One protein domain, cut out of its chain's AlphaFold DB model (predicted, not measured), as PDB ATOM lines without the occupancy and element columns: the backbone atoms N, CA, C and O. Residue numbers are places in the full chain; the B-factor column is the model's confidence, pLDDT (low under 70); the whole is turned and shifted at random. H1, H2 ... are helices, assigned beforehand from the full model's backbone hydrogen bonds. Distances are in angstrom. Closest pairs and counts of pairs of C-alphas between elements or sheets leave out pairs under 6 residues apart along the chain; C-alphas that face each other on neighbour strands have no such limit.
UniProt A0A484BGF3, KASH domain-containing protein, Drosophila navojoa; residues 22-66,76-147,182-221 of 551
ATOM      1  N   ALA A  22     154.967 125.301 159.442       46.69
ATOM      2  CA  ALA A  22     153.766 124.456 159.449       46.69
ATOM      3  C   ALA A  22     152.896 124.647 160.709       46.69
ATOM      4  O   ALA A  22     151.691 124.403 160.684       46.69
ATOM      5  N   SER A  23     153.496 125.081 161.822       45.59
ATOM      6  CA  SER A  23     152.776 125.379 163.068       45.59
ATOM      7  C   SER A  23     152.228 126.808 163.108       45.59
ATOM      8  O   SER A  23     151.138 127.013 163.635       45.59
ATOM      9  N   THR A  24     152.899 127.781 162.479       50.16
ATOM     10  CA  THR A  24     152.367 129.150 162.306       50.16
ATOM     11  C   THR A  24     151.178 129.210 161.346       50.16
ATOM     12  O   THR A  24     150.204 129.887 161.655       50.16
ATOM     13  N   SER A  25     151.197 128.453 160.243       52.47
ATOM     14  CA  SER A  25     150.063 128.363 159.300       52.47
ATOM     15  C   SER A  25     148.840 127.630 159.870       52.47
ATOM     16  O   SER A  25     147.704 128.003 159.591       52.47
ATOM     17  N   ARG A  26     149.041 126.614 160.720       51.91
ATOM     18  CA  ARG A  26     147.937 125.992 161.476       51.91
ATOM     19  C   ARG A  26     147.343 126.941 162.517       51.91
ATOM     20  O   ARG A  26     146.124 127.038 162.612       51.91
ATOM     21  N   CYS A  27     148.191 127.666 163.244       54.22
ATOM     22  CA  CYS A  27     147.759 128.638 164.250       54.22
ATOM     23  C   CYS A  27     146.949 129.794 163.632       54.22
ATOM     24  O   CYS A  27     145.942 130.192 164.209       54.22
ATOM     25  N   SER A  28     147.322 130.284 162.439       63.25
ATOM     26  CA  SER A  28     146.527 131.302 161.733       63.25
ATOM     27  C   SER A  28     145.167 130.755 161.292       63.25
ATOM     28  O   SER A  28     144.154 131.398 161.527       63.25
ATOM     29  N   SER A  29     145.111 129.526 160.765       73.31
ATOM     30  CA  SER A  29     143.844 128.922 160.327       73.31
ATOM     31  C   SER A  29     142.841 128.682 161.466       73.31
ATOM     32  O   SER A  29     141.634 128.781 161.257       73.31
ATOM     33  N   GLU A  30     143.321 128.388 162.679       74.81
ATOM     34  CA  GLU A  30     142.469 128.254 163.868       74.81
ATOM     35  C   GLU A  30     141.955 129.619 164.351       74.81
ATOM     36  O   GLU A  30     140.795 129.729 164.742       74.81
ATOM     37  N   GLN A  31     142.786 130.665 164.281       80.31
ATOM     38  CA  GLN A  31     142.389 132.040 164.609       80.31
ATOM     39  C   GLN A  31     141.368 132.594 163.609       80.31
ATOM     40  O   GLN A  31     140.365 133.167 164.028       80.31
ATOM     41  N   ASP A  32     141.564 132.345 162.314       78.50
ATOM     42  CA  ASP A  32     140.625 132.738 161.260       78.50
ATOM     43  C   ASP A  32     139.283 132.008 161.409       78.50
ATOM     44  O   ASP A  32     138.214 132.591 161.229       78.50
ATOM     45  N   LEU A  33     139.306 130.723 161.782       83.75
ATOM     46  CA  LEU A  33     138.083 129.971 162.058       83.75
ATOM     47  C   LEU A  33     137.330 130.563 163.258       83.75
ATOM     48  O   LEU A  33     136.115 130.729 163.185       83.75
ATOM     49  N   LEU A  34     138.030 130.882 164.351       85.50
ATOM     50  CA  LEU A  34     137.425 131.495 165.537       85.50
ATOM     51  C   LEU A  34     136.819 132.869 165.225       85.50
ATOM     52  O   LEU A  34     135.682 133.111 165.622       85.50
ATOM     53  N   ALA A  35     137.517 133.708 164.457       77.94
ATOM     54  CA  ALA A  35     136.997 134.995 163.997       77.94
ATOM     55  C   ALA A  35     135.709 134.824 163.169       77.94
ATOM     56  O   ALA A  35     134.697 135.460 163.455       77.94
ATOM     57  N   ASN A  36     135.687 133.868 162.235       81.31
ATOM     58  CA  ASN A  36     134.492 133.558 161.444       81.31
ATOM     59  C   ASN A  36     133.302 133.081 162.305       81.31
ATOM     60  O   ASN A  36     132.145 133.382 161.998       81.31
ATOM     61  N   TRP A  37     133.553 132.328 163.382       86.88
ATOM     62  CA  TRP A  37     132.501 131.916 164.322       86.88
ATOM     63  C   TRP A  37     131.987 133.084 165.168       86.88
ATOM     64  O   TRP A  37     130.780 133.161 165.412       86.88
ATOM     65  N   GLU A  38     132.868 133.988 165.599       86.25
ATOM     66  CA  GLU A  38     132.491 135.213 166.311       86.25
ATOM     67  C   GLU A  38     131.636 136.132 165.427       86.25
ATOM     68  O   GLU A  38     130.591 136.616 165.874       86.25
ATOM     69  N   ASP A  39     131.997 136.289 164.153       79.62
ATOM     70  CA  ASP A  39     131.230 137.073 163.181       79.62
ATOM     71  C   ASP A  39     129.849 136.467 162.913       79.62
ATOM     72  O   ASP A  39     128.833 137.171 162.949       79.62
ATOM     73  N   LEU A  40     129.776 135.145 162.724       81.69
ATOM     74  CA  LEU A  40     128.506 134.444 162.539       81.69
ATOM     75  C   LEU A  40     127.598 134.577 163.771       81.69
ATOM     76  O   LEU A  40     126.387 134.793 163.634       81.69
ATOM     77  N   LEU A  41     128.167 134.473 164.976       84.81
ATOM     78  CA  LEU A  41     127.434 134.667 166.225       84.81
ATOM     79  C   LEU A  41     126.872 136.090 166.295       84.81
ATOM     80  O   LEU A  41     125.671 136.263 166.512       84.81
ATOM     81  N   ASN A  42     127.702 137.097 166.025       82.06
ATOM     82  CA  ASN A  42     127.318 138.505 166.059       82.06
ATOM     83  C   ASN A  42     126.226 138.823 165.019       82.06
ATOM     84  O   ASN A  42     125.276 139.560 165.306       82.06
ATOM     85  N   TRP A  43     126.294 138.210 163.831       80.44
ATOM     86  CA  TRP A  43     125.248 138.300 162.810       80.44
ATOM     87  C   TRP A  43     123.932 137.671 163.289       80.44
ATOM     88  O   TRP A  43     122.856 138.262 163.139       80.44
ATOM     89  N   SER A  44     124.006 136.508 163.942       84.25
ATOM     90  CA  SER A  44     122.834 135.816 164.486       84.25
ATOM     91  C   SER A  44     122.148 136.604 165.611       84.25
ATOM     92  O   SER A  44     120.922 136.756 165.595       84.25
ATOM     93  N   GLU A  45     122.918 137.175 166.543       88.31
ATOM     94  CA  GLU A  45     122.418 137.994 167.653       88.31
ATOM     95  C   GLU A  45     121.788 139.289 167.147       88.31
ATOM     96  O   GLU A  45     120.740 139.741 167.627       88.31
ATOM     97  N   ASN A  46     122.403 139.878 166.127       85.62
ATOM     98  CA  ASN A  46     121.904 141.064 165.471       85.62
ATOM     99  C   ASN A  46     120.569 140.816 164.749       85.62
ATOM    100  O   ASN A  46     119.614 141.573 164.941       85.62
ATOM    101  N   ALA A  47     120.475 139.729 163.980       85.38
ATOM    102  CA  ALA A  47     119.242 139.329 163.311       85.38
ATOM    103  C   ALA A  47     118.137 138.961 164.318       85.38
ATOM    104  O   ALA A  47     116.967 139.289 164.111       85.38
ATOM    105  N   ALA A  48     118.492 138.313 165.432       89.44
ATOM    106  CA  ALA A  48     117.560 138.018 166.517       89.44
ATOM    107  C   ALA A  48     117.037 139.299 167.186       89.44
ATOM    108  O   ALA A  48     115.835 139.422 167.428       89.44
ATOM    109  N   SER A  49     117.915 140.278 167.428       90.06
ATOM    110  CA  SER A  49     117.545 141.588 167.975       90.06
ATOM    111  C   SER A  49     116.564 142.325 167.064       90.06
ATOM    112  O   SER A  49     115.567 142.865 167.541       90.06
ATOM    113  N   ALA A  50     116.807 142.301 165.752       88.94
ATOM    114  CA  ALA A  50     115.925 142.908 164.765       88.94
ATOM    115  C   ALA A  50     114.539 142.243 164.759       88.94
ATOM    116  O   ALA A  50     113.528 142.925 164.916       88.94
ATOM    117  N   ARG A  51     114.486 140.904 164.698       90.75
ATOM    118  CA  ARG A  51     113.229 140.136 164.763       90.75
ATOM    119  C   ARG A  51     112.440 140.409 166.041       90.75
ATOM    120  O   ARG A  51     111.220 140.533 165.990       90.75
ATOM    121  N   LYS A  52     113.125 140.542 167.179       94.38
ATOM    122  CA  LYS A  52     112.490 140.893 168.452       94.38
ATOM    123  C   LYS A  52     111.811 142.264 168.383       94.38
ATOM    124  O   LYS A  52     110.660 142.376 168.789       94.38
ATOM    125  N   LEU A  53     112.483 143.277 167.831       94.38
ATOM    126  CA  LEU A  53     111.896 144.612 167.654       94.38
ATOM    127  C   LEU A  53     110.652 144.566 166.755       94.38
ATOM    128  O   LEU A  53     109.632 145.156 167.100       94.38
ATOM    129  N   GLN A  54     110.699 143.819 165.648       94.19
ATOM    130  CA  GLN A  54     109.537 143.633 164.767       94.19
ATOM    131  C   GLN A  54     108.376 142.929 165.480       94.19
ATOM    132  O   GLN A  54     107.214 143.317 165.348       94.19
ATOM    133  N   GLN A  55     108.671 141.910 166.288       95.25
ATOM    134  CA  GLN A  55     107.657 141.206 167.069       95.25
ATOM    135  C   GLN A  55     107.013 142.118 168.122       95.25
ATOM    136  O   GLN A  55     105.794 142.112 168.277       95.25
ATOM    137  N   GLU A  56     107.802 142.936 168.818       95.44
ATOM    138  CA  GLU A  56     107.290 143.890 169.806       95.44
ATOM    139  C   GLU A  56     106.443 144.992 169.147       95.44
ATOM    140  O   GLU A  56     105.344 145.282 169.622       95.44
ATOM    141  N   MET A  57     106.888 145.551 168.013       95.19
ATOM    142  CA  MET A  57     106.117 146.545 167.250       95.19
ATOM    143  C   MET A  57     104.823 145.960 166.679       95.19
ATOM    144  O   MET A  57     103.767 146.587 166.763       95.19
ATOM    145  N   SER A  58     104.868 144.746 166.126       93.69
ATOM    146  CA  SER A  58     103.674 144.081 165.603       93.69
ATOM    147  C   SER A  58     102.684 143.737 166.716       93.69
ATOM    148  O   SER A  58     101.494 143.996 166.548       93.69
ATOM    149  N   ALA A  59     103.139 143.232 167.866       95.12
ATOM    150  CA  ALA A  59     102.284 142.992 169.027       95.12
ATOM    151  C   ALA A  59     101.622 144.290 169.514       95.12
ATOM    152  O   ALA A  59     100.402 144.324 169.686       95.12
ATOM    153  N   LEU A  60     102.399 145.374 169.639       94.88
ATOM    154  CA  LEU A  60     101.886 146.688 170.028       94.88
ATOM    155  C   LEU A  60     100.859 147.221 169.017       94.88
ATOM    156  O   LEU A  60      99.804 147.725 169.398       94.88
ATOM    157  N   LYS A  61     101.112 147.055 167.717       94.94
ATOM    158  CA  LYS A  61     100.169 147.433 166.656       94.94
ATOM    159  C   LYS A  61      98.843 146.679 166.779       94.94
ATOM    160  O   LYS A  61      97.784 147.282 166.624       94.94
ATOM    161  N   HIS A  62      98.876 145.383 167.087       93.19
ATOM    162  CA  HIS A  62      97.655 144.603 167.309       93.19
ATOM    163  C   HIS A  62      96.893 145.071 168.552       93.19
ATOM    164  O   HIS A  62      95.668 145.166 168.502       93.19
ATOM    165  N   THR A  63      97.583 145.408 169.647       93.06
ATOM    166  CA  THR A  63      96.916 145.957 170.838       93.06
ATOM    167  C   THR A  63      96.307 147.331 170.564       93.06
ATOM    168  O   THR A  63      95.162 147.558 170.939       93.06
ATOM    169  N   LEU A  64      97.006 148.212 169.837       93.75
ATOM    170  CA  LEU A  64      96.504 149.541 169.462       93.75
ATOM    171  C   LEU A  64      95.266 149.468 168.561       93.75
ATOM    172  O   LEU A  64      94.325 150.235 168.733       93.75
ATOM    173  N   ARG A  65      95.232 148.513 167.627       90.69
ATOM    174  CA  ARG A  65      94.065 148.296 166.755       90.69
ATOM    175  C   ARG A  65      92.828 147.806 167.507       90.69
ATOM    176  O   ARG A  65      91.728 148.054 167.036       90.69
ATOM    177  N   ARG A  66      93.001 147.132 168.648       88.81
ATOM    178  CA  ARG A  66      91.896 146.645 169.488       88.81
ATOM    179  C   ARG A  66      91.355 147.689 170.466       88.81
ATOM    180  O   ARG A  66      90.229 147.544 170.924       88.81
ATOM    181  N   LEU A  76      73.691 149.645 174.796       68.56
ATOM    182  CA  LEU A  76      73.724 150.956 175.468       68.56
ATOM    183  C   LEU A  76      72.309 151.416 175.853       68.56
ATOM    184  O   LEU A  76      71.911 152.548 175.624       68.56
ATOM    185  N   ASP A  77      71.521 150.525 176.439       71.19
ATOM    186  CA  ASP A  77      70.087 150.683 176.656       71.19
ATOM    187  C   ASP A  77      69.756 151.353 177.989       71.19
ATOM    188  O   ASP A  77      68.592 151.429 178.383       71.19
ATOM    189  N   THR A  78      70.763 151.792 178.738       79.19
ATOM    190  CA  THR A  78      70.558 152.444 180.028       79.19
ATOM    191  C   THR A  78      71.610 153.520 180.256       79.19
ATOM    192  O   THR A  78      72.753 153.394 179.817       79.19
ATOM    193  N   GLU A  79      71.245 154.568 180.995       83.56
ATOM    194  CA  GLU A  79      72.192 155.606 181.412       83.56
ATOM    195  C   GLU A  79      73.448 155.036 182.113       83.56
ATOM    196  O   GLU A  79      74.550 155.458 181.755       83.56
ATOM    197  N   PRO A  80      73.348 154.069 183.052       85.00
ATOM    198  CA  PRO A  80      74.524 153.438 183.648       85.00
ATOM    199  C   PRO A  80      75.402 152.702 182.633       85.00
ATOM    200  O   PRO A  80      76.619 152.771 182.744       85.00
ATOM    201  N   ALA A  81      74.819 152.046 181.624       83.94
ATOM    202  CA  ALA A  81      75.599 151.375 180.582       83.94
ATOM    203  C   ALA A  81      76.430 152.376 179.760       83.94
ATOM    204  O   ALA A  81      77.609 152.143 179.514       83.94
ATOM    205  N   ILE A  82      75.855 153.536 179.415       84.75
ATOM    206  CA  ILE A  82      76.593 154.613 178.732       84.75
ATOM    207  C   ILE A  82      77.721 155.150 179.626       84.75
ATOM    208  O   ILE A  82      78.825 155.396 179.144       84.75
ATOM    209  N   GLN A  83      77.478 155.311 180.930       88.88
ATOM    210  CA  GLN A  83      78.511 155.752 181.876       88.88
ATOM    211  C   GLN A  83      79.661 154.745 181.987       88.88
ATOM    212  O   GLN A  83      80.819 155.151 181.905       88.88
ATOM    213  N   VAL A  84      79.353 153.452 182.104       88.69
ATOM    214  CA  VAL A  84      80.356 152.377 182.143       88.69
ATOM    215  C   VAL A  84      81.183 152.360 180.857       88.69
ATOM    216  O   VAL A  84      82.408 152.291 180.926       88.69
ATOM    217  N   ALA A  85      80.551 152.517 179.691       87.44
ATOM    218  CA  ALA A  85      81.259 152.602 178.415       87.44
ATOM    219  C   ALA A  85      82.200 153.823 178.343       87.44
ATOM    220  O   ALA A  85      83.335 153.710 177.881       87.44
ATOM    221  N   ILE A  86      81.778 154.984 178.859       89.69
ATOM    222  CA  ILE A  86      82.639 156.176 178.959       89.69
ATOM    223  C   ILE A  86      83.819 155.925 179.906       89.69
ATOM    224  O   ILE A  86      84.941 156.336 179.610       89.69
ATOM    225  N   GLU A  87      83.594 155.280 181.050       91.12
ATOM    226  CA  GLU A  87      84.660 154.937 181.997       91.12
ATOM    227  C   GLU A  87      85.659 153.940 181.398       91.12
ATOM    228  O   GLU A  87      86.867 154.126 181.554       91.12
ATOM    229  N   ALA A  88      85.176 152.949 180.646       90.38
ATOM    230  CA  ALA A  88      86.013 152.013 179.903       90.38
ATOM    231  C   ALA A  88      86.875 152.735 178.853       90.38
ATOM    232  O   ALA A  88      88.090 152.550 178.829       90.38
ATOM    233  N   LEU A  89      86.298 153.645 178.059       90.94
ATOM    234  CA  LEU A  89      87.061 154.441 177.088       90.94
ATOM    235  C   LEU A  89      88.073 155.383 177.751       90.94
ATOM    236  O   LEU A  89      89.169 155.583 177.230       90.94
ATOM    237  N   LYS A  90      87.751 155.948 178.920       93.19
ATOM    238  CA  LYS A  90      88.719 156.726 179.711       93.19
ATOM    239  C   LYS A  90      89.864 155.851 180.203       93.19
ATOM    240  O   LYS A  90      91.013 156.289 180.188       93.19
ATOM    241  N   HIS A  91      89.577 154.619 180.620       93.31
ATOM    242  CA  HIS A  91      90.623 153.663 180.957       93.31
ATOM    243  C   HIS A  91      91.512 153.371 179.739       93.31
ATOM    244  O   HIS A  91      92.734 153.494 179.841       93.31
ATOM    245  N   ASP A  92      90.920 153.107 178.575       92.44
ATOM    246  CA  ASP A  92      91.651 152.903 177.320       92.44
ATOM    247  C   ASP A  92      92.507 154.118 176.938       92.44
ATOM    248  O   ASP A  92      93.651 153.951 176.518       92.44
ATOM    249  N   GLN A  93      92.028 155.345 177.164       94.19
ATOM    250  CA  GLN A  93      92.811 156.569 176.962       94.19
ATOM    251  C   GLN A  93      94.057 156.608 177.867       94.19
ATOM    252  O   GLN A  93      95.154 156.962 177.424       94.19
ATOM    253  N   THR A  94      93.933 156.198 179.135       93.38
ATOM    254  CA  THR A  94      95.101 156.099 180.031       93.38
ATOM    255  C   THR A  94      96.075 155.007 179.588       93.38
ATOM    256  O   THR A  94      97.291 155.224 179.598       93.38
ATOM    257  N   GLN A  95      95.563 153.866 179.120       94.00
ATOM    258  CA  GLN A  95      96.377 152.796 178.542       94.00
ATOM    259  C   GLN A  95      97.111 153.280 177.287       94.00
ATOM    260  O   GLN A  95      98.310 153.039 177.146       94.00
ATOM    261  N   LEU A  96      96.445 154.041 176.418       94.38
ATOM    262  CA  LEU A  96      97.022 154.611 175.202       94.38
ATOM    263  C   LEU A  96      98.211 155.539 175.490       94.38
ATOM    264  O   LEU A  96      99.208 155.510 174.760       94.38
ATOM    265  N   SER A  97      98.153 156.299 176.585       93.50
ATOM    266  CA  SER A  97      99.287 157.096 177.070       93.50
ATOM    267  C   SER A  97     100.483 156.213 177.449       93.50
ATOM    268  O   SER A  97     101.616 156.490 177.049       93.50
ATOM    269  N   SER A  98     100.244 155.084 178.124       95.25
ATOM    270  CA  SER A  98     101.308 154.121 178.444       95.25
ATOM    271  C   SER A  98     101.917 153.481 177.184       95.25
ATOM    272  O   SER A  98     103.141 153.360 177.064       95.25
ATOM    273  N   TYR A  99     101.083 153.156 176.189       95.06
ATOM    274  CA  TYR A  99     101.534 152.622 174.906       95.06
ATOM    275  C   TYR A  99     102.341 153.643 174.105       95.06
ATOM    276  O   TYR A  99     103.308 153.254 173.451       95.06
ATOM    277  N   ARG A 100     102.036 154.943 174.215       95.88
ATOM    278  CA  ARG A 100     102.854 156.017 173.629       95.88
ATOM    279  C   ARG A 100     104.283 155.985 174.167       95.88
ATOM    280  O   ARG A 100     105.236 156.100 173.400       95.88
ATOM    281  N   THR A 101     104.454 155.797 175.476       95.81
ATOM    282  CA  THR A 101     105.787 155.661 176.082       95.81
ATOM    283  C   THR A 101     106.515 154.421 175.562       95.81
ATOM    284  O   THR A 101     107.699 154.502 175.228       95.81
ATOM    285  N   ASN A 102     105.817 153.286 175.439       95.12
ATOM    286  CA  ASN A 102     106.399 152.061 174.890       95.12
ATOM    287  C   ASN A 102     106.820 152.234 173.417       95.12
ATOM    288  O   ASN A 102     107.934 151.884 173.037       95.12
ATOM    289  N   MET A 103     105.974 152.870 172.610       96.50
ATOM    290  CA  MET A 103     106.244 153.211 171.215       96.50
ATOM    291  C   MET A 103     107.505 154.074 171.065       96.50
ATOM    292  O   MET A 103     108.369 153.763 170.248       96.50
ATOM    293  N   LEU A 104     107.658 155.116 171.890       96.31
ATOM    294  CA  LEU A 104     108.856 155.965 171.892       96.31
ATOM    295  C   LEU A 104     110.120 155.178 172.263       96.31
ATOM    296  O   LEU A 104     111.176 155.368 171.658       96.31
ATOM    297  N   ARG A 105     110.016 154.258 173.228       96.38
ATOM    298  CA  ARG A 105     111.121 153.369 173.611       96.38
ATOM    299  C   ARG A 105     111.497 152.408 172.479       96.38
ATOM    300  O   ARG A 105     112.689 152.204 172.231       96.38
ATOM    301  N   LEU A 106     110.513 151.824 171.797       94.88
ATOM    302  CA  LEU A 106     110.732 150.959 170.634       94.88
ATOM    303  C   LEU A 106     111.379 151.732 169.488       94.88
ATOM    304  O   LEU A 106     112.386 151.280 168.953       94.88
ATOM    305  N   ASN A 107     110.881 152.930 169.181       95.81
ATOM    306  CA  ASN A 107     111.464 153.820 168.183       95.81
ATOM    307  C   ASN A 107     112.946 154.124 168.493       95.81
ATOM    308  O   ASN A 107     113.811 153.900 167.647       95.81
ATOM    309  N   ALA A 108     113.274 154.516 169.729       96.38
ATOM    310  CA  ALA A 108     114.660 154.746 170.147       96.38
ATOM    311  C   ALA A 108     115.541 153.487 170.034       96.38
ATOM    312  O   ALA A 108     116.715 153.568 169.659       96.38
ATOM    313  N   SER A 109     114.978 152.313 170.333       95.75
ATOM    314  CA  SER A 109     115.667 151.022 170.210       95.75
ATOM    315  C   SER A 109     115.933 150.660 168.745       95.75
ATOM    316  O   SER A 109     117.044 150.245 168.413       95.75
ATOM    317  N   VAL A 110     114.957 150.896 167.862       95.06
ATOM    318  CA  VAL A 110     115.081 150.735 166.407       95.06
ATOM    319  C   VAL A 110     116.140 151.679 165.850       95.06
ATOM    320  O   VAL A 110     117.032 151.222 165.141       95.06
ATOM    321  N   HIS A 111     116.131 152.960 166.223       94.00
ATOM    322  CA  HIS A 111     117.175 153.897 165.803       94.00
ATOM    323  C   HIS A 111     118.556 153.478 166.306       94.00
ATOM    324  O   HIS A 111     119.508 153.455 165.534       94.00
ATOM    325  N   SER A 112     118.676 153.071 167.570       93.56
ATOM    326  CA  SER A 112     119.951 152.605 168.132       93.56
ATOM    327  C   SER A 112     120.476 151.350 167.430       93.56
ATOM    328  O   SER A 112     121.685 151.163 167.292       93.56
ATOM    329  N   TRP A 113     119.582 150.458 167.000       93.00
ATOM    330  CA  TRP A 113     119.931 149.293 166.196       93.00
ATOM    331  C   TRP A 113     120.343 149.697 164.771       93.00
ATOM    332  O   TRP A 113     121.430 149.330 164.333       93.00
ATOM    333  N   LEU A 114     119.552 150.539 164.095       91.81
ATOM    334  CA  LEU A 114     119.828 151.043 162.745       91.81
ATOM    335  C   LEU A 114     121.149 151.815 162.654       91.81
ATOM    336  O   LEU A 114     121.854 151.669 161.659       91.81
ATOM    337  N   THR A 115     121.493 152.605 163.675       91.06
ATOM    338  CA  THR A 115     122.760 153.348 163.745       91.06
ATOM    339  C   THR A 115     123.947 152.412 163.956       91.06
ATOM    340  O   THR A 115     124.996 152.596 163.339       91.06
ATOM    341  N   ARG A 116     123.806 151.389 164.812       88.75
ATOM    342  CA  ARG A 116     124.850 150.359 164.977       88.75
ATOM    343  C   ARG A 116     125.080 149.595 163.677       88.75
ATOM    344  O   ARG A 116     126.223 149.318 163.336       88.75
ATOM    345  N   GLN A 117     124.006 149.315 162.950       85.75
ATOM    346  CA  GLN A 117     124.056 148.641 161.660       85.75
ATOM    347  C   GLN A 117     124.713 149.472 160.566       85.75
ATOM    348  O   GLN A 117     125.581 148.975 159.861       85.75
ATOM    349  N   GLU A 118     124.369 150.753 160.475       86.81
ATOM    350  CA  GLU A 118     125.004 151.673 159.527       86.81
ATOM    351  C   GLU A 118     126.510 151.766 159.731       86.81
ATOM    352  O   GLU A 118     127.269 151.756 158.768       86.81
ATOM    353  N   ARG A 119     126.944 151.808 160.995       87.12
ATOM    354  CA  ARG A 119     128.364 151.844 161.334       87.12
ATOM    355  C   ARG A 119     129.085 150.567 160.896       87.12
ATOM    356  O   ARG A 119     130.199 150.675 160.398       87.12
ATOM    357  N   ARG A 120     128.467 149.390 161.069       82.56
ATOM    358  CA  ARG A 120     129.038 148.114 160.600       82.56
ATOM    359  C   ARG A 120     129.186 148.091 159.082       82.56
ATOM    360  O   ARG A 120     130.291 147.887 158.603       82.56
ATOM    361  N   LEU A 121     128.122 148.429 158.354       81.56
ATOM    362  CA  LEU A 121     128.141 148.529 156.890       81.56
ATOM    363  C   LEU A 121     129.214 149.502 156.378       81.56
ATOM    364  O   LEU A 121     129.924 149.193 155.428       81.56
ATOM    365  N   GLN A 122     129.362 150.670 157.012       84.25
ATOM    366  CA  GLN A 122     130.418 151.626 156.660       84.25
ATOM    367  C   GLN A 122     131.819 151.060 156.909       84.25
ATOM    368  O   GLN A 122     132.724 151.292 156.114       84.25
ATOM    369  N   GLN A 123     132.006 150.327 158.008       84.69
ATOM    370  CA  GLN A 123     133.288 149.718 158.346       84.69
ATOM    371  C   GLN A 123     133.654 148.593 157.368       84.69
ATOM    372  O   GLN A 123     134.788 148.555 156.902       84.69
ATOM    373  N   GLU A 124     132.690 147.747 156.998       79.31
ATOM    374  CA  GLU A 124     132.863 146.698 155.986       79.31
ATOM    375  C   GLU A 124     133.178 147.285 154.604       79.31
ATOM    376  O   GLU A 124     134.102 146.823 153.942       79.31
ATOM    377  N   GLN A 125     132.485 148.353 154.190       80.25
ATOM    378  CA  GLN A 125     132.782 149.050 152.932       80.25
ATOM    379  C   GLN A 125     134.204 149.622 152.904       80.25
ATOM    380  O   GLN A 125     134.917 149.437 151.919       80.25
ATOM    381  N   LEU A 126     134.638 150.282 153.985       84.06
ATOM    382  CA  LEU A 126     135.996 150.825 154.097       84.06
ATOM    383  C   LEU A 126     137.061 149.724 154.085       84.06
ATOM    384  O   LEU A 126     138.121 149.890 153.482       84.06
ATOM    385  N   GLN A 127     136.789 148.602 154.752       81.12
ATOM    386  CA  GLN A 127     137.696 147.461 154.785       81.12
ATOM    387  C   GLN A 127     137.825 146.826 153.399       81.12
ATOM    388  O   GLN A 127     138.938 146.589 152.938       81.12
ATOM    389  N   GLN A 128     136.711 146.677 152.682       78.56
ATOM    390  CA  GLN A 128     136.701 146.157 151.319       78.56
ATOM    391  C   GLN A 128     137.412 147.095 150.328       78.56
ATOM    392  O   GLN A 128     138.151 146.633 149.459       78.56
ATOM    393  N   GLU A 129     137.237 148.414 150.463       82.88
ATOM    394  CA  GLU A 129     137.964 149.405 149.660       82.88
ATOM    395  C   GLU A 129     139.475 149.334 149.935       82.88
ATOM    396  O   GLU A 129     140.281 149.348 149.003       82.88
ATOM    397  N   SER A 130     139.873 149.172 151.202       83.38
ATOM    398  CA  SER A 130     141.277 148.991 151.582       83.38
ATOM    399  C   SER A 130     141.872 147.693 151.029       83.38
ATOM    400  O   SER A 130     142.982 147.712 150.497       83.38
ATOM    401  N   GLU A 131     141.140 146.579 151.090       82.50
ATOM    402  CA  GLU A 131     141.565 145.289 150.537       82.50
ATOM    403  C   GLU A 131     141.700 145.333 149.009       82.50
ATOM    404  O   GLU A 131     142.669 144.804 148.463       82.50
ATOM    405  N   GLN A 132     140.785 146.016 148.310       82.19
ATOM    406  CA  GLN A 132     140.892 146.229 146.864       82.19
ATOM    407  C   GLN A 132     142.100 147.092 146.499       82.19
ATOM    408  O   GLN A 132     142.800 146.781 145.533       82.19
ATOM    409  N   LEU A 133     142.372 148.159 147.260       85.44
ATOM    410  CA  LEU A 133     143.560 148.991 147.058       85.44
ATOM    411  C   LEU A 133     144.843 148.189 147.298       85.44
ATOM    412  O   LEU A 133     145.729 148.228 146.451       85.44
ATOM    413  N   GLN A 134     144.910 147.386 148.364       83.69
ATOM    414  CA  GLN A 134     146.061 146.517 148.633       83.69
ATOM    415  C   GLN A 134     146.242 145.435 147.563       83.69
ATOM    416  O   GLN A 134     147.368 145.155 147.162       83.69
ATOM    417  N   GLN A 135     145.164 144.819 147.071       81.69
ATOM    418  CA  GLN A 135     145.253 143.871 145.956       81.69
ATOM    419  C   GLN A 135     145.723 144.552 144.674       81.69
ATOM    420  O   GLN A 135     146.502 143.969 143.922       81.69
ATOM    421  N   LYS A 136     145.265 145.777 144.412       84.69
ATOM    422  CA  LYS A 136     145.701 146.560 143.256       84.69
ATOM    423  C   LYS A 136     147.174 146.951 143.371       84.69
ATOM    424  O   LYS A 136     147.888 146.838 142.383       84.69
ATOM    425  N   GLU A 137     147.629 147.352 144.556       84.44
ATOM    426  CA  GLU A 137     149.041 147.629 144.843       84.44
ATOM    427  C   GLU A 137     149.907 146.376 144.693       84.44
ATOM    428  O   GLU A 137     150.936 146.441 144.031       84.44
ATOM    429  N   LYS A 138     149.470 145.225 145.223       82.81
ATOM    430  CA  LYS A 138     150.173 143.945 145.039       82.81
ATOM    431  C   LYS A 138     150.265 143.547 143.570       82.81
ATOM    432  O   LYS A 138     151.338 143.171 143.126       82.81
ATOM    433  N   LYS A 139     149.181 143.691 142.801       82.12
ATOM    434  CA  LYS A 139     149.195 143.429 141.352       82.12
ATOM    435  C   LYS A 139     150.136 144.368 140.602       82.12
ATOM    436  O   LYS A 139     150.856 143.911 139.728       82.12
ATOM    437  N   LEU A 140     150.160 145.654 140.955       82.06
ATOM    438  CA  LEU A 140     151.102 146.625 140.388       82.06
ATOM    439  C   LEU A 140     152.557 146.272 140.722       82.06
ATOM    440  O   LEU A 140     153.407 146.350 139.844       82.06
ATOM    441  N   GLN A 141     152.839 145.845 141.956       79.00
ATOM    442  CA  GLN A 141     154.174 145.395 142.364       79.00
ATOM    443  C   GLN A 141     154.592 144.102 141.654       79.00
ATOM    444  O   GLN A 141     155.720 144.009 141.185       79.00
ATOM    445  N   GLU A 142     153.686 143.131 141.520       76.62
ATOM    446  CA  GLU A 142     153.932 141.895 140.768       76.62
ATOM    447  C   GLU A 142     154.146 142.173 139.269       76.62
ATOM    448  O   GLU A 142     155.013 141.558 138.654       76.62
ATOM    449  N   GLU A 143     153.407 143.118 138.674       75.62
ATOM    450  CA  GLU A 143     153.612 143.562 137.288       75.62
ATOM    451  C   GLU A 143     154.948 144.309 137.107       75.62
ATOM    452  O   GLU A 143     155.628 144.106 136.097       75.62
ATOM    453  N   GLU A 144     155.362 145.138 138.074       74.31
ATOM    454  CA  GLU A 144     156.671 145.810 138.067       74.31
ATOM    455  C   GLU A 144     157.836 144.818 138.236       74.31
ATOM    456  O   GLU A 144     158.837 144.929 137.523       74.31
ATOM    457  N   GLU A 145     157.712 143.821 139.121       70.44
ATOM    458  CA  GLU A 145     158.706 142.750 139.279       70.44
ATOM    459  C   GLU A 145     158.785 141.862 138.029       70.44
ATOM    460  O   GLU A 145     159.885 141.531 137.584       70.44
ATOM    461  N   GLN A 146     157.649 141.523 137.405       65.75
ATOM    462  CA  GLN A 146     157.622 140.753 136.154       65.75
ATOM    463  C   GLN A 146     158.258 141.520 134.985       65.75
ATOM    464  O   GLN A 146     159.028 140.930 134.229       65.75
ATOM    465  N   GLN A 147     158.026 142.834 134.864       64.12
ATOM    466  CA  GLN A 147     158.683 143.663 133.842       64.12
ATOM    467  C   GLN A 147     160.195 143.818 134.081       64.12
ATOM    468  O   GLN A 147     160.963 143.868 133.120       64.12
ATOM    469  N   LEU A 182     123.881 141.300 149.332       70.94
ATOM    470  CA  LEU A 182     123.699 141.355 150.788       70.94
ATOM    471  C   LEU A 182     123.406 142.786 151.267       70.94
ATOM    472  O   LEU A 182     122.438 143.007 151.995       70.94
ATOM    473  N   ILE A 183     124.178 143.765 150.783       72.56
ATOM    474  CA  ILE A 183     123.980 145.191 151.091       72.56
ATOM    475  C   ILE A 183     122.591 145.661 150.633       72.56
ATOM    476  O   ILE A 183     121.913 146.388 151.362       72.56
ATOM    477  N   SER A 184     122.136 145.234 149.450       78.81
ATOM    478  CA  SER A 184     120.800 145.584 148.943       78.81
ATOM    479  C   SER A 184     119.676 145.007 149.809       78.81
ATOM    480  O   SER A 184     118.751 145.736 150.172       78.81
ATOM    481  N   ALA A 185     119.768 143.731 150.198       80.69
ATOM    482  CA  ALA A 185     118.787 143.098 151.082       80.69
ATOM    483  C   ALA A 185     118.731 143.777 152.464       80.69
ATOM    484  O   ALA A 185     117.661 143.941 153.053       80.69
ATOM    485  N   GLU A 186     119.876 144.225 152.977       79.38
ATOM    486  CA  GLU A 186     119.938 144.925 154.257       79.38
ATOM    487  C   GLU A 186     119.341 146.338 154.175       79.38
ATOM    488  O   GLU A 186     118.619 146.757 155.081       79.38
ATOM    489  N   GLN A 187     119.546 147.059 153.069       81.88
ATOM    490  CA  GLN A 187     118.872 148.338 152.821       81.88
ATOM    491  C   GLN A 187     117.346 148.182 152.741       81.88
ATOM    492  O   GLN A 187     116.613 149.004 153.300       81.88
ATOM    493  N   GLU A 188     116.860 147.116 152.103       86.06
ATOM    494  CA  GLU A 188     115.432 146.794 152.047       86.06
ATOM    495  C   GLU A 188     114.867 146.483 153.442       86.06
ATOM    496  O   GLU A 188     113.812 147.003 153.814       86.06
ATOM    497  N   PHE A 189     115.615 145.749 154.272       86.12
ATOM    498  CA  PHE A 189     115.246 145.515 155.670       86.12
ATOM    499  C   PHE A 189     115.191 146.814 156.490       86.12
ATOM    500  O   PHE A 189     114.241 147.032 157.247       86.12
ATOM    501  N   ARG A 190     116.172 147.718 156.329       87.00
ATOM    502  CA  ARG A 190     116.169 149.038 156.997       87.00
ATOM    503  C   ARG A 190     114.922 149.837 156.629       87.00
ATOM    504  O   ARG A 190     114.318 150.458 157.505       87.00
ATOM    505  N   LYS A 191     114.535 149.813 155.350       89.62
ATOM    506  CA  LYS A 191     113.310 150.458 154.872       89.62
ATOM    507  C   LYS A 191     112.077 149.841 155.531       89.62
ATOM    508  O   LYS A 191     111.309 150.576 156.139       89.62
ATOM    509  N   HIS A 192     111.951 148.515 155.511       91.62
ATOM    510  CA  HIS A 192     110.829 147.811 156.133       91.62
ATOM    511  C   HIS A 192     110.683 148.145 157.623       91.62
ATOM    512  O   HIS A 192     109.589 148.438 158.094       91.62
ATOM    513  N   LEU A 193     111.788 148.155 158.374       91.44
ATOM    514  CA  LEU A 193     111.758 148.469 159.803       91.44
ATOM    515  C   LEU A 193     111.300 149.914 160.065       91.44
ATOM    516  O   LEU A 193     110.587 150.177 161.032       91.44
ATOM    517  N   LYS A 194     111.686 150.857 159.200       93.00
ATOM    518  CA  LYS A 194     111.237 152.253 159.276       93.00
ATOM    519  C   LYS A 194     109.753 152.392 158.926       93.00
ATOM    520  O   LYS A 194     109.048 153.145 159.600       93.00
ATOM    521  N   ASP A 195     109.291 151.656 157.921       94.25
ATOM    522  CA  ASP A 195     107.882 151.609 157.533       94.25
ATOM    523  C   ASP A 195     107.033 151.015 158.675       94.25
ATOM    524  O   ASP A 195     106.017 151.595 159.041       94.25
ATOM    525  N   GLU A 196     107.499 149.959 159.357       94.69
ATOM    526  CA  GLU A 196     106.825 149.400 160.542       94.69
ATOM    527  C   GLU A 196     106.734 150.384 161.713       94.69
ATOM    528  O   GLU A 196     105.720 150.419 162.416       94.69
ATOM    529  N   VAL A 197     107.775 151.193 161.931       95.44
ATOM    530  CA  VAL A 197     107.727 152.275 162.922       95.44
ATOM    531  C   VAL A 197     106.660 153.293 162.526       95.44
ATOM    532  O   VAL A 197     105.847 153.660 163.370       95.44
ATOM    533  N   SER A 198     106.624 153.723 161.262       96.06
ATOM    534  CA  SER A 198     105.604 154.654 160.765       96.06
ATOM    535  C   SER A 198     104.191 154.092 160.947       96.06
ATOM    536  O   SER A 198     103.333 154.764 161.515       96.06
ATOM    537  N   ASP A 199     103.972 152.836 160.559       95.56
ATOM    538  CA  ASP A 199     102.710 152.114 160.736       95.56
ATOM    539  C   ASP A 199     102.272 152.044 162.205       95.56
ATOM    540  O   ASP A 199     101.079 152.108 162.507       95.56
ATOM    541  N   MET A 200     103.221 151.870 163.129       96.06
ATOM    542  CA  MET A 200     102.959 151.841 164.568       96.06
ATOM    543  C   MET A 200     102.464 153.204 165.074       96.06
ATOM    544  O   MET A 200     101.497 153.233 165.835       96.06
ATOM    545  N   TYR A 201     103.069 154.313 164.629       96.50
ATOM    546  CA  TYR A 201     102.586 155.663 164.948       96.50
ATOM    547  C   TYR A 201     101.204 155.919 164.345       96.50
ATOM    548  O   TYR A 201     100.307 156.342 165.068       96.50
ATOM    549  N   SER A 202     100.983 155.564 163.077       96.69
ATOM    550  CA  SER A 202      99.663 155.698 162.449       96.69
ATOM    551  C   SER A 202      98.594 154.871 163.170       96.69
ATOM    552  O   SER A 202      97.477 155.340 163.361       96.69
ATOM    553  N   ALA A 203      98.922 153.661 163.636       95.44
ATOM    554  CA  ALA A 203      97.999 152.849 164.430       95.44
ATOM    555  C   ALA A 203      97.678 153.475 165.798       95.44
ATOM    556  O   ALA A 203      96.565 153.289 166.292       95.44
ATOM    557  N   TRP A 204      98.632 154.188 166.403       96.12
ATOM    558  CA  TRP A 204      98.419 154.937 167.641       96.12
ATOM    559  C   TRP A 204      97.528 156.161 167.405       96.12
ATOM    560  O   TRP A 204      96.548 156.316 168.126       96.12
ATOM    561  N   ASP A 205      97.810 156.966 166.377       95.88
ATOM    562  CA  ASP A 205      97.013 158.151 166.021       95.88
ATOM    563  C   ASP A 205      95.565 157.763 165.690       95.88
ATOM    564  O   ASP A 205      94.615 158.385 166.161       95.88
ATOM    565  N   GLU A 206      95.381 156.681 164.930       95.50
ATOM    566  CA  GLU A 206      94.056 156.153 164.606       95.50
ATOM    567  C   GLU A 206      93.332 155.645 165.870       95.50
ATOM    568  O   GLU A 206      92.129 155.849 166.016       95.50
ATOM    569  N   ALA A 207      94.036 154.997 166.806       94.94
ATOM    570  CA  ALA A 207      93.450 154.580 168.083       94.94
ATOM    571  C   ALA A 207      93.048 155.774 168.958       94.94
ATOM    572  O   ALA A 207      91.956 155.764 169.528       94.94
ATOM    573  N   ASP A 208      93.886 156.811 169.024       95.00
ATOM    574  CA  ASP A 208      93.596 158.058 169.736       95.00
ATOM    575  C   ASP A 208      92.360 158.751 169.156       95.00
ATOM    576  O   ASP A 208      91.417 159.066 169.884       95.00
ATOM    577  N   ALA A 209      92.313 158.907 167.830       94.56
ATOM    578  CA  ALA A 209      91.178 159.497 167.132       94.56
ATOM    579  C   ALA A 209      89.883 158.704 167.372       94.56
ATOM    580  O   ALA A 209      88.847 159.302 167.673       94.56
ATOM    581  N   ARG A 210      89.933 157.364 167.303       92.62
ATOM    582  CA  ARG A 210      88.776 156.497 167.588       92.62
ATOM    583  C   ARG A 210      88.277 156.655 169.023       92.62
ATOM    584  O   ARG A 210      87.081 156.867 169.213       92.62
ATOM    585  N   ILE A 211      89.167 156.570 170.014       93.06
ATOM    586  CA  ILE A 211      88.801 156.697 171.432       93.06
ATOM    587  C   ILE A 211      88.198 158.076 171.701       93.06
ATOM    588  O   ILE A 211      87.124 158.163 172.293       93.06
ATOM    589  N   ASN A 212      88.847 159.148 171.240       93.62
ATOM    590  CA  ASN A 212      88.379 160.510 171.483       93.62
ATOM    591  C   ASN A 212      87.031 160.781 170.795       93.62
ATOM    592  O   ASN A 212      86.134 161.339 171.425       93.62
ATOM    593  N   SER A 213      86.844 160.318 169.554       91.81
ATOM    594  CA  SER A 213      85.571 160.453 168.834       91.81
ATOM    595  C   SER A 213      84.428 159.696 169.519       91.81
ATOM    596  O   SER A 213      83.335 160.238 169.685       91.81
ATOM    597  N   GLN A 214      84.672 158.463 169.978       89.94
ATOM    598  CA  GLN A 214      83.663 157.697 170.715       89.94
ATOM    599  C   GLN A 214      83.358 158.310 172.081       89.94
ATOM    600  O   GLN A 214      82.197 158.365 172.481       89.94
ATOM    601  N   LEU A 215      84.374 158.809 172.786       91.06
ATOM    602  CA  LEU A 215      84.193 159.475 174.070       91.06
ATOM    603  C   LEU A 215      83.341 160.736 173.907       91.06
ATOM    604  O   LEU A 215      82.415 160.941 174.692       91.06
ATOM    605  N   GLU A 216      83.601 161.545 172.880       90.75
ATOM    606  CA  GLU A 216      82.784 162.712 172.546       90.75
ATOM    607  C   GLU A 216      81.338 162.308 172.229       90.75
ATOM    608  O   GLU A 216      80.399 162.838 172.829       90.75
ATOM    609  N   MET A 217      81.148 161.322 171.350       87.69
ATOM    610  CA  MET A 217      79.827 160.825 170.959       87.69
ATOM    611  C   MET A 217      79.025 160.305 172.161       87.69
ATOM    612  O   MET A 217      77.889 160.738 172.372       87.69
ATOM    613  N   LEU A 218      79.607 159.435 172.992       87.12
ATOM    614  CA  LEU A 218      78.934 158.884 174.170       87.12
ATOM    615  C   LEU A 218      78.683 159.947 175.242       87.12
ATOM    616  O   LEU A 218      77.622 159.948 175.860       87.12
ATOM    617  N   THR A 219      79.610 160.887 175.442       89.38
ATOM    618  CA  THR A 219      79.428 161.987 176.402       89.38
ATOM    619  C   THR A 219      78.286 162.904 175.975       89.38
ATOM    620  O   THR A 219      77.416 163.222 176.788       89.38
ATOM    621  N   ASN A 220      78.232 163.278 174.695       87.00
ATOM    622  CA  ASN A 220      77.139 164.075 174.140       87.00
ATOM    623  C   ASN A 220      75.800 163.337 174.251       87.00
ATOM    624  O   ASN A 220      74.787 163.938 174.617       87.00
ATOM    625  N   SER A 221      75.806 162.026 174.013       86.31
ATOM    626  CA  SER A 221      74.625 161.171 174.157       86.31
ATOM    627  C   SER A 221      74.158 161.090 175.610       86.31
ATOM    628  O   SER A 221      72.974 161.257 175.883       86.31
TER     629      SER A 221
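This is residues 22 to 66, 76 to 147 and 182 to 221 of the 551 residues of the protein "KASH domain-containing protein" of Drosophila navojoa (UniProt A0A484BGF3). A long, thin bundle of three helices is built along H2, which runs nearly the whole length; H3 packs side by side with it, and part of H1 joins them. At one end the bundle opens like a fork, where residues 22 to 45 of H1 and residues 126 to 147 of H2 stick out free as two separate prongs. The printed part has 157 residues with three named helices, in the order H1, H2, H3 along the chain, and no named strand; the class is all helix. The bundle is up and down, each helix running against the one before it in the chain. The whole is extended, with a radius of gyration of the C-alphas of 27.1 A and spans of 98 by 33 by 18 A.

H2, the longest helix, holds residues 79 to 147 and measures 99.4 A from first to last C-alpha; C-alpha 79 is at (72.192, 155.606, 181.412) and C-alpha 147 is at (158.683, 143.663, 133.842). H3 holds residues 182 to 221 and measures 57.9 A; C-alpha 221 is at (74.625, 161.171, 174.157). H1 holds residues 22 to 66 and measures 66.5 A, beginning with C-alpha 22 at (153.766, 124.456, 159.449).

H2 and H3 touch, their closest C-alphas being those of Ile 86 and Leu 215, 6.1 A apart. They run opposite ways at a shallow tilt of 12 degrees. H1 touches H2 with residues 50 to 64 alone, and H2 touches H1 with residues 96 to 113 alone; the closest C-alphas are those of Leu 53 and Val 110, 7.0 A apart. These two run opposite ways at a shallow tilt of 25 degrees. H1 touches H3 with residues 54 to 65 alone, and H3 touches H1 with residues 193 to 207 alone; the closest C-alphas, of Lys 61 and Met 200, are 5.6 A apart. H1 and H3 run the same way at a shallow tilt of 19 degrees. In H1, H2 and H3 every O i to N i+4 pair is within hydrogen-bond range.

The two C-alphas farthest apart are those of Thr 78 and Gln 147, at 99.9 A. Without the stretches that stand free, the body has 111 residues and spans 67 by 19 by 17 A. Both links run across a cut: residues 67 to 75 are not printed between C-alphas 66 and 76, 19.6 A apart, and residues 148 to 181 are not printed between C-alphas 147 and 182, 38.9 A apart. The mean pLDDT of the printed part is 86.1, with residues 22 to 28, 76 and 146 to 147 under 70.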